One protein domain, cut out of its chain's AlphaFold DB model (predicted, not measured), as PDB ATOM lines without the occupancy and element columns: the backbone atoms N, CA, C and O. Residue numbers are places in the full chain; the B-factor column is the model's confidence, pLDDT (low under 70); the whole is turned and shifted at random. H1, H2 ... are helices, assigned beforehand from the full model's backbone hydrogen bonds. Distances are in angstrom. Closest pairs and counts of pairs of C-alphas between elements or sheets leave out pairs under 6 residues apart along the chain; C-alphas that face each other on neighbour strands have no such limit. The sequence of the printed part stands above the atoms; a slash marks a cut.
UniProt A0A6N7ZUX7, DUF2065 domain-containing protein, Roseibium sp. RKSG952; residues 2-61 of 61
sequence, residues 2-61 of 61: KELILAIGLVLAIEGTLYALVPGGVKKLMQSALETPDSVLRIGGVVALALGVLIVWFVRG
ATOM      1  N   LYS A   2      -5.673 -41.344 -13.261       89.38
ATOM      2  CA  LYS A   2      -5.592 -42.709 -12.687       89.38
ATOM      3  C   LYS A   2      -4.829 -42.778 -11.352       89.38
ATOM      4  O   LYS A   2      -5.340 -43.339 -10.395       89.38
ATOM      5  N   GLU A   3      -3.675 -42.118 -11.270       89.50
ATOM      6  CA  GLU A   3      -2.838 -42.078 -10.056       89.50
ATOM      7  C   GLU A   3      -3.535 -41.437  -8.848       89.50
ATOM      8  O   GLU A   3      -3.391 -41.909  -7.727       89.50
ATOM      9  N   LEU A   4      -4.326 -40.384  -9.077       90.31
ATOM     10  CA  LEU A   4      -5.078 -39.717  -8.014       90.31
ATOM     11  C   LEU A   4      -6.180 -40.634  -7.472       90.31
ATOM     12  O   LEU A   4      -6.336 -40.762  -6.263       90.31
ATOM     13  N   ILE A   5      -6.912 -41.299  -8.371       96.56
ATOM     14  CA  ILE A   5      -7.958 -42.262  -8.000       96.56
ATOM     15  C   ILE A   5      -7.344 -43.433  -7.223       96.56
ATOM     16  O   ILE A   5      -7.898 -43.840  -6.206       96.56
ATOM     17  N   LEU A   6      -6.184 -43.934  -7.657       95.25
ATOM     18  CA  LEU A   6      -5.448 -44.978  -6.948       95.25
ATOM     19  C   LEU A   6      -5.031 -44.524  -5.542       95.25
ATOM     20  O   LEU A   6      -5.283 -45.242  -4.581       95.25
ATOM     21  N   ALA A   7      -4.438 -43.336  -5.408       93.94
ATOM     22  CA  ALA A   7      -4.015 -42.804  -4.114       93.94
ATOM     23  C   ALA A   7      -5.196 -42.650  -3.140       93.94
ATOM     24  O   ALA A   7      -5.099 -43.061  -1.985       93.94
ATOM     25  N   ILE A   8      -6.331 -42.130  -3.620       96.31
ATOM     26  CA  ILE A   8      -7.565 -42.028  -2.829       96.31
ATOM     27  C   ILE A   8      -8.061 -43.422  -2.426       96.31
ATOM     28  O   ILE A   8      -8.368 -43.647  -1.257       96.31
ATOM     29  N   GLY A   9      -8.103 -44.371  -3.366       97.50
ATOM     30  CA  GLY A   9      -8.515 -45.748  -3.091       97.50
ATOM     31  C   GLY A   9      -7.646 -46.429  -2.030       97.50
ATOM     32  O   GLY A   9      -8.176 -47.082  -1.137       97.50
ATOM     33  N   LEU A  10      -6.326 -46.229  -2.085       96.31
ATOM     34  CA  LEU A  10      -5.385 -46.769  -1.102       96.31
ATOM     35  C   LEU A  10      -5.588 -46.161   0.289       96.31
ATOM     36  O   LEU A  10      -5.646 -46.909   1.261       96.31
ATOM     37  N   VAL A  11      -5.750 -44.837   0.392       96.31
ATOM     38  CA  VAL A  11      -6.036 -44.174   1.678       96.31
ATOM     39  C   VAL A  11      -7.325 -44.719   2.288       96.31
ATOM     40  O   VAL A  11      -7.328 -45.106   3.452       96.31
ATOM     41  N   LEU A  12      -8.399 -44.834   1.499       97.56
ATOM     42  CA  LEU A  12      -9.674 -45.373   1.980       97.56
ATOM     43  C   LEU A  12      -9.571 -46.841   2.408       97.56
ATOM     44  O   LEU A  12     -10.157 -47.218   3.420       97.56
ATOM     45  N   ALA A  13      -8.833 -47.668   1.665       98.06
ATOM     46  CA  ALA A  13      -8.636 -49.071   2.014       98.06
ATOM     47  C   ALA A  13      -7.845 -49.230   3.323       98.06
ATOM     48  O   ALA A  13      -8.215 -50.049   4.166       98.06
ATOM     49  N   ILE A  14      -6.787 -48.437   3.515       96.56
ATOM     50  CA  ILE A  14      -5.960 -48.470   4.730       96.56
ATOM     51  C   ILE A  14      -6.771 -47.987   5.936       96.56
ATOM     52  O   ILE A  14      -6.865 -48.704   6.931       96.56
ATOM     53  N   GLU A  15      -7.416 -46.825   5.823       95.50
ATOM     54  CA  GLU A  15      -8.290 -46.278   6.865       95.50
ATOM     55  C   GLU A  15      -9.408 -47.268   7.219       95.50
ATOM     56  O   GLU A  15      -9.552 -47.668   8.373       95.50
ATOM     57  N   GLY A  16     -10.152 -47.757   6.220       96.75
ATOM     58  CA  GLY A  16     -11.235 -48.725   6.407       96.75
ATOM     59  C   GLY A  16     -10.787 -50.012   7.104       96.75
ATOM     60  O   GLY A  16     -11.502 -50.530   7.963       96.75
ATOM     61  N   THR A  17      -9.580 -50.492   6.798       97.44
ATOM     62  CA  THR A  17      -8.986 -51.664   7.456       97.44
ATOM     63  C   THR A  17      -8.730 -51.411   8.942       97.44
ATOM     64  O   THR A  17      -9.031 -52.278   9.763       97.44
ATOM     65  N   LEU A  18      -8.236 -50.225   9.317       95.81
ATOM     66  CA  LEU A  18      -8.032 -49.862  10.724       95.81
ATOM     67  C   LEU A  18      -9.359 -49.822  11.493       95.81
ATOM     68  O   LEU A  18      -9.439 -50.367  12.597       95.81
ATOM     69  N   TYR A  19     -10.411 -49.251  10.898       95.06
ATOM     70  CA  TYR A  19     -11.748 -49.249  11.501       95.06
ATOM     71  C   TYR A  19     -12.335 -50.660  11.634       95.06
ATOM     72  O   TYR A  19     -12.974 -50.955  12.643       95.06
ATOM     73  N   ALA A  20     -12.123 -51.533  10.646       97.50
ATOM     74  CA  ALA A  20     -12.674 -52.886  10.636       97.50
ATOM     75  C   ALA A  20     -11.945 -53.845  11.592       97.50
ATOM     76  O   ALA A  20     -12.595 -54.605  12.308       97.50
ATOM     77  N   LEU A  21     -10.608 -53.815  11.618       97.75
ATOM     78  CA  LEU A  21      -9.800 -54.747  12.412       97.75
ATOM     79  C   LEU A  21      -9.599 -54.282  13.854       97.75
ATOM     80  O   LEU A  21      -9.570 -55.108  14.765       97.75
ATOM     81  N   VAL A  22      -9.436 -52.973  14.081       96.88
ATOM     82  CA  VAL A  22      -9.050 -52.433  15.395       96.88
ATOM     83  C   VAL A  22      -9.900 -51.210  15.788       96.88
ATOM     84  O   VAL A  22      -9.360 -50.163  16.162       96.88
ATOM     85  N   PRO A  23     -11.247 -51.317  15.806       94.31
ATOM     86  CA  PRO A  23     -12.132 -50.179  16.079       94.31
ATOM     87  C   PRO A  23     -11.891 -49.546  17.457       94.31
ATOM     88  O   PRO A  23     -12.006 -48.333  17.623       94.31
ATOM     89  N   GLY A  24     -11.540 -50.353  18.464       96.94
ATOM     90  CA  GLY A  24     -11.216 -49.859  19.805       96.94
ATOM     91  C   GLY A  24      -9.927 -49.032  19.850       96.94
ATOM     92  O   GLY A  24      -9.867 -48.040  20.572       96.94
ATOM     93  N   GLY A  25      -8.917 -49.408  19.058       95.62
ATOM     94  CA  GLY A  25      -7.666 -48.656  18.941       95.62
ATOM     95  C   GLY A  25      -7.895 -47.294  18.297       95.62
ATOM     96  O   GLY A  25      -7.440 -46.283  18.829       95.62
ATOM     97  N   VAL A  26      -8.692 -47.253  17.225       96.19
ATOM     98  CA  VAL A  26      -9.046 -45.995  16.555       96.19
ATOM     99  C   VAL A  26      -9.822 -45.063  17.488       96.19
ATOM    100  O   VAL A  26      -9.471 -43.894  17.614       96.19
ATOM    101  N   LYS A  27     -10.812 -45.573  18.236       96.25
ATOM    102  CA  LYS A  27     -11.549 -44.762  19.224       96.25
ATOM    103  C   LYS A  27     -10.632 -44.152  20.290       96.25
ATOM    104  O   LYS A  27     -10.790 -42.979  20.614       96.25
ATOM    105  N   LYS A  28      -9.667 -44.918  20.809       96.38
ATOM    106  CA  LYS A  28      -8.684 -44.408  21.781       96.38
ATOM    107  C   LYS A  28      -7.789 -43.329  21.175       96.38
ATOM    108  O   LYS A  28      -7.590 -42.300  21.805       96.38
ATOM    109  N   LEU A  29      -7.303 -43.534  19.949       94.25
ATOM    110  CA  LEU A  29      -6.519 -42.526  19.229       94.25
ATOM    111  C   LEU A  29      -7.297 -41.217  19.066       94.25
ATOM    112  O   LEU A  29      -6.744 -40.150  19.310       94.25
ATOM    113  N   MET A  30      -8.584 -41.293  18.717       95.00
ATOM    114  CA  MET A  30      -9.443 -40.110  18.604       95.00
ATOM    115  C   MET A  30      -9.610 -39.391  19.947       95.00
ATOM    116  O   MET A  30      -9.551 -38.167  19.986       95.00
ATOM    117  N   GLN A  31      -9.777 -40.126  21.050       96.50
ATOM    118  CA  GLN A  31      -9.842 -39.531  22.390       96.50
ATOM    119  C   GLN A  31      -8.535 -38.816  22.751       96.50
ATOM    120  O   GLN A  31      -8.567 -37.657  23.147       96.50
ATOM    121  N   SER A  32      -7.387 -39.459  22.526       94.69
ATOM    122  CA  SER A  32      -6.082 -38.833  22.760       94.69
ATOM    123  C   SER A  32      -5.854 -37.608  21.869       94.69
ATOM    124  O   SER A  32      -5.258 -36.631  22.314       94.69
ATOM    125  N   ALA A  33      -6.351 -37.620  20.630       94.44
ATOM    126  CA  ALA A  33      -6.254 -36.472  19.734       94.44
ATOM    127  C   ALA A  33      -7.029 -35.253  20.261       94.44
ATOM    128  O   ALA A  33      -6.538 -34.139  20.129       94.44
ATOM    129  N   LEU A  34      -8.187 -35.450  20.904       95.44
ATOM    130  CA  LEU A  34      -8.969 -34.360  21.508       95.44
ATOM    131  C   LEU A  34      -8.267 -33.707  22.706       95.44
ATOM    132  O   LEU A  34      -8.460 -32.523  22.963       95.44
ATOM    133  N   GLU A  35      -7.463 -34.473  23.440       95.62
ATOM    134  CA  GLU A  35      -6.691 -33.987  24.591       95.62
ATOM    135  C   GLU A  35      -5.341 -33.377  24.178       95.62
ATOM    136  O   GLU A  35      -4.681 -32.706  24.973       95.62
ATOM    137  N   THR A  36      -4.914 -33.604  22.935       94.62
ATOM    138  CA  THR A  36      -3.626 -33.131  22.429       94.62
ATOM    139  C   THR A  36      -3.730 -31.666  21.993       94.62
ATOM    140  O   THR A  36      -4.626 -31.322  21.225       94.62
ATOM    141  N   PRO A  37      -2.793 -30.786  22.398       96.38
ATOM    142  CA  PRO A  37      -2.782 -29.404  21.933       96.38
ATOM    143  C   PRO A  37      -2.676 -29.294  20.405       96.38
ATOM    144  O   PRO A  37      -1.852 -29.965  19.778       96.38
ATOM    145  N   ASP A  38      -3.422 -28.355  19.819       95.69
ATOM    146  CA  ASP A  38      -3.410 -28.054  18.380       95.69
ATOM    147  C   ASP A  38      -2.005 -27.883  17.794       95.69
ATOM    148  O   ASP A  38      -1.746 -28.278  16.658       95.69
ATOM    149  N   SER A  39      -1.085 -27.271  18.544       95.88
ATOM    150  CA  SER A  39       0.294 -27.047  18.099       95.88
ATOM    151  C   SER A  39       1.028 -28.360  17.830       95.88
ATOM    152  O   SER A  39       1.733 -28.472  16.828       95.88
ATOM    153  N   VAL A  40       0.822 -29.368  18.678       96.00
ATOM    154  CA  VAL A  40       1.433 -30.693  18.540       96.00
ATOM    155  C   VAL A  40       0.823 -31.428  17.349       96.00
ATOM    156  O   VAL A  40       1.565 -31.957  16.522       96.00
ATOM    157  N   LEU A  41      -0.508 -31.389  17.202       96.19
ATOM    158  CA  LEU A  41      -1.195 -31.977  16.046       96.19
ATOM    159  C   LEU A  41      -0.744 -31.340  14.725       96.19
ATOM    160  O   LEU A  41      -0.491 -32.052  13.754       96.19
ATOM    161  N   ARG A  42      -0.576 -30.011  14.686       96.50
ATOM    162  CA  ARG A  42      -0.070 -29.296  13.502       96.50
ATOM    163  C   ARG A  42       1.349 -29.718  13.149       96.50
ATOM    164  O   ARG A  42       1.611 -29.999  11.984       96.50
ATOM    165  N   ILE A  43       2.252 -29.785  14.127       97.69
ATOM    166  CA  ILE A  43       3.640 -30.206  13.886       97.69
ATOM    167  C   ILE A  43       3.669 -31.649  13.377       97.69
ATOM    168  O   ILE A  43       4.301 -31.917  12.356       97.69
ATOM    169  N   GLY A  44       2.936 -32.560  14.023       96.31
ATOM    170  CA  GLY A  44       2.818 -33.949  13.577       96.31
ATOM    171  C   GLY A  44       2.283 -34.058  12.147       96.31
ATOM    172  O   GLY A  44       2.849 -34.785  11.331       96.31
ATOM    173  N   GLY A  45       1.257 -33.272  11.810       95.94
ATOM    174  CA  GLY A  45       0.693 -33.204  10.462       95.94
ATOM    175  C   GLY A  45       1.682 -32.690   9.415       95.94
ATOM    176  O   GLY A  45       1.798 -33.281   8.344       95.94
ATOM    177  N   VAL A  46       2.443 -31.636   9.722       98.00
ATOM    178  CA  VAL A  46       3.476 -31.100   8.815       98.00
ATOM    179  C   VAL A  46       4.593 -32.118   8.591       98.00
ATOM    180  O   VAL A  46       5.025 -32.303   7.454       98.00
ATOM    181  N   VAL A  47       5.031 -32.819   9.641       98.00
ATOM    182  CA  VAL A  47       6.042 -33.881   9.526       98.00
ATOM    183  C   VAL A  47       5.525 -35.028   8.655       98.00
ATOM    184  O   VAL A  47       6.222 -35.454   7.736       98.00
ATOM    185  N   ALA A  48       4.296 -35.495   8.887       96.75
ATOM    186  CA  ALA A  48       3.683 -36.551   8.083       96.75
ATOM    187  C   ALA A  48       3.534 -36.146   6.607       96.75
ATOM    188  O   ALA A  48       3.849 -36.936   5.716       96.75
ATOM    189  N   LEU A  49       3.121 -34.901   6.340       96.62
ATOM    190  CA  LEU A  49       3.039 -34.345   4.990       96.62
ATOM    191  C   LEU A  49       4.411 -34.339   4.312       96.62
ATOM    192  O   LEU A  49       4.539 -34.834   3.193       96.62
ATOM    193  N   ALA A  50       5.438 -33.812   4.984       97.88
ATOM    194  CA  ALA A  50       6.790 -33.741   4.441       97.88
ATOM    195  C   ALA A  50       7.338 -35.136   4.106       97.88
ATOM    196  O   ALA A  50       7.868 -35.344   3.015       97.88
ATOM    197  N   LEU A  51       7.149 -36.111   5.001       97.81
ATOM    198  CA  LEU A  51       7.544 -37.499   4.764       97.81
ATOM    199  C   LEU A  51       6.782 -38.122   3.591       97.81
ATOM    200  O   LEU A  51       7.396 -38.767   2.746       97.81
ATOM    201  N   GLY A  52       5.468 -37.901   3.496       94.44
ATOM    202  CA  GLY A  52       4.658 -38.393   2.381       94.44
ATOM    203  C   GLY A  52       5.142 -37.859   1.032       94.44
ATOM    204  O   GLY A  52       5.310 -38.629   0.086       94.44
ATOM    205  N   VAL A  53       5.441 -36.559   0.955       95.69
ATOM    206  CA  VAL A  53       6.010 -35.933  -0.249       95.69
ATOM    207  C   VAL A  53       7.385 -36.514  -0.576       95.69
ATOM    208  O   VAL A  53       7.624 -36.863  -1.731       95.69
ATOM    209  N   LEU A  54       8.266 -36.670   0.418       97.25
ATOM    210  CA  LEU A  54       9.596 -37.253   0.219       97.25
ATOM    211  C   LEU A  54       9.518 -38.687  -0.308       97.25
ATOM    212  O   LEU A  54      10.217 -39.015  -1.259       97.25
ATOM    213  N   ILE A  55       8.654 -39.532   0.258       95.50
ATOM    214  CA  ILE A  55       8.474 -40.918  -0.199       95.50
ATOM    215  C   ILE A  55       8.001 -40.944  -1.653       95.50
ATOM    216  O   ILE A  55       8.566 -41.664  -2.473       95.50
ATOM    217  N   VAL A  56       6.986 -40.144  -1.997       93.81
ATOM    218  CA  VAL A  56       6.488 -40.067  -3.378       93.81
ATOM    219  C   VAL A  56       7.583 -39.577  -4.323       93.81
ATOM    220  O   VAL A  56       7.717 -40.126  -5.415       93.81
ATOM    221  N   TRP A  57       8.375 -38.588  -3.904       94.75
ATOM    222  CA  TRP A  57       9.502 -38.080  -4.677       94.75
ATOM    223  C   TRP A  57      10.589 -39.140  -4.885       94.75
ATOM    224  O   TRP A  57      11.021 -39.312  -6.011       94.75
ATOM    225  N   PHE A  58      10.965 -39.917  -3.868       95.50
ATOM    226  CA  PHE A  58      11.953 -40.998  -4.017       95.50
ATOM    227  C   PHE A  58      11.477 -42.159  -4.897       95.50
ATOM    228  O   PHE A  58      12.292 -42.823  -5.527       95.50
ATOM    229  N   VAL A  59      10.175 -42.448  -4.908       93.12
ATOM    230  CA  VAL A  59       9.615 -43.555  -5.701       93.12
ATOM    231  C   VAL A  59       9.357 -43.146  -7.157       93.12
ATOM    232  O   VAL A  59       9.360 -44.005  -8.037       93.12
ATOM    233  N   ARG A  60       9.081 -41.861  -7.419       86.69
ATOM    234  CA  ARG A  60       8.701 -41.353  -8.753       86.69
ATOM    235  C   ARG A  60       9.740 -40.458  -9.428       86.69
ATOM    236  O   ARG A  60       9.587 -40.207 -10.622       86.69
ATOM    237  N   GLY A  61      10.680 -39.905  -8.668       69.31
ATOM    238  CA  GLY A  61      11.814 -39.117  -9.158       69.31
ATOM    239  C   GLY A  61      12.942 -40.016  -9.622       69.31
ATOM    240  O   GLY A  61      13.598 -39.615 -10.606       69.31
TER     241      GLY A  61
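This is residues 2 to 61 of the 61 residues of the protein "DUF2065 domain-containing protein" of Roseibium sp. RKSG952 (UniProt A0A6N7ZUX7). Three helices make an open U: H2 is the short base, and the longer H1 and H3 are two arms that reach from its ends towards the same side, skewed to each other, with empty space between them. The printed part has 60 residues, all helix by class, in the order H1, H2, H3, with no named strand. It is loose, with a radius of gyration of the C-alphas of 14.4 A, and flat, spanning 38 by 29 by 14 A.

H1, residues 2 to 21, and H2, residues 23 to 35, are close but not clearly touching; their closest C-alphas, of Tyr 19 and Val 26, are 6.6 A apart. Their lines are about perpendicular, at 80 degrees. H2 and H3, residues 38 to 60, are also close but not clearly touching, with the closest C-alphas, of Ala 33 and Leu 41, 7.7 A apart. They run opposite ways at a steep tilt of 55 degrees. H1 and H3 are apart. In H1, H2 and H3 every O i to N i+4 pair is within hydrogen-bond range.

H1 begins at C-alpha 2 (-5.592, -42.709, -12.687) and is 28.2 A long. H2 measures 19.1 A. H3 measures 32.6 A and ends at C-alpha 60 (8.701, -41.353, -8.753).

The C-alphas farthest apart, of Glu 35 and Gly 61, are 38.8 A apart. Both links are tight, and the printed part has no cut. Residue 61 alone has pLDDT under 70.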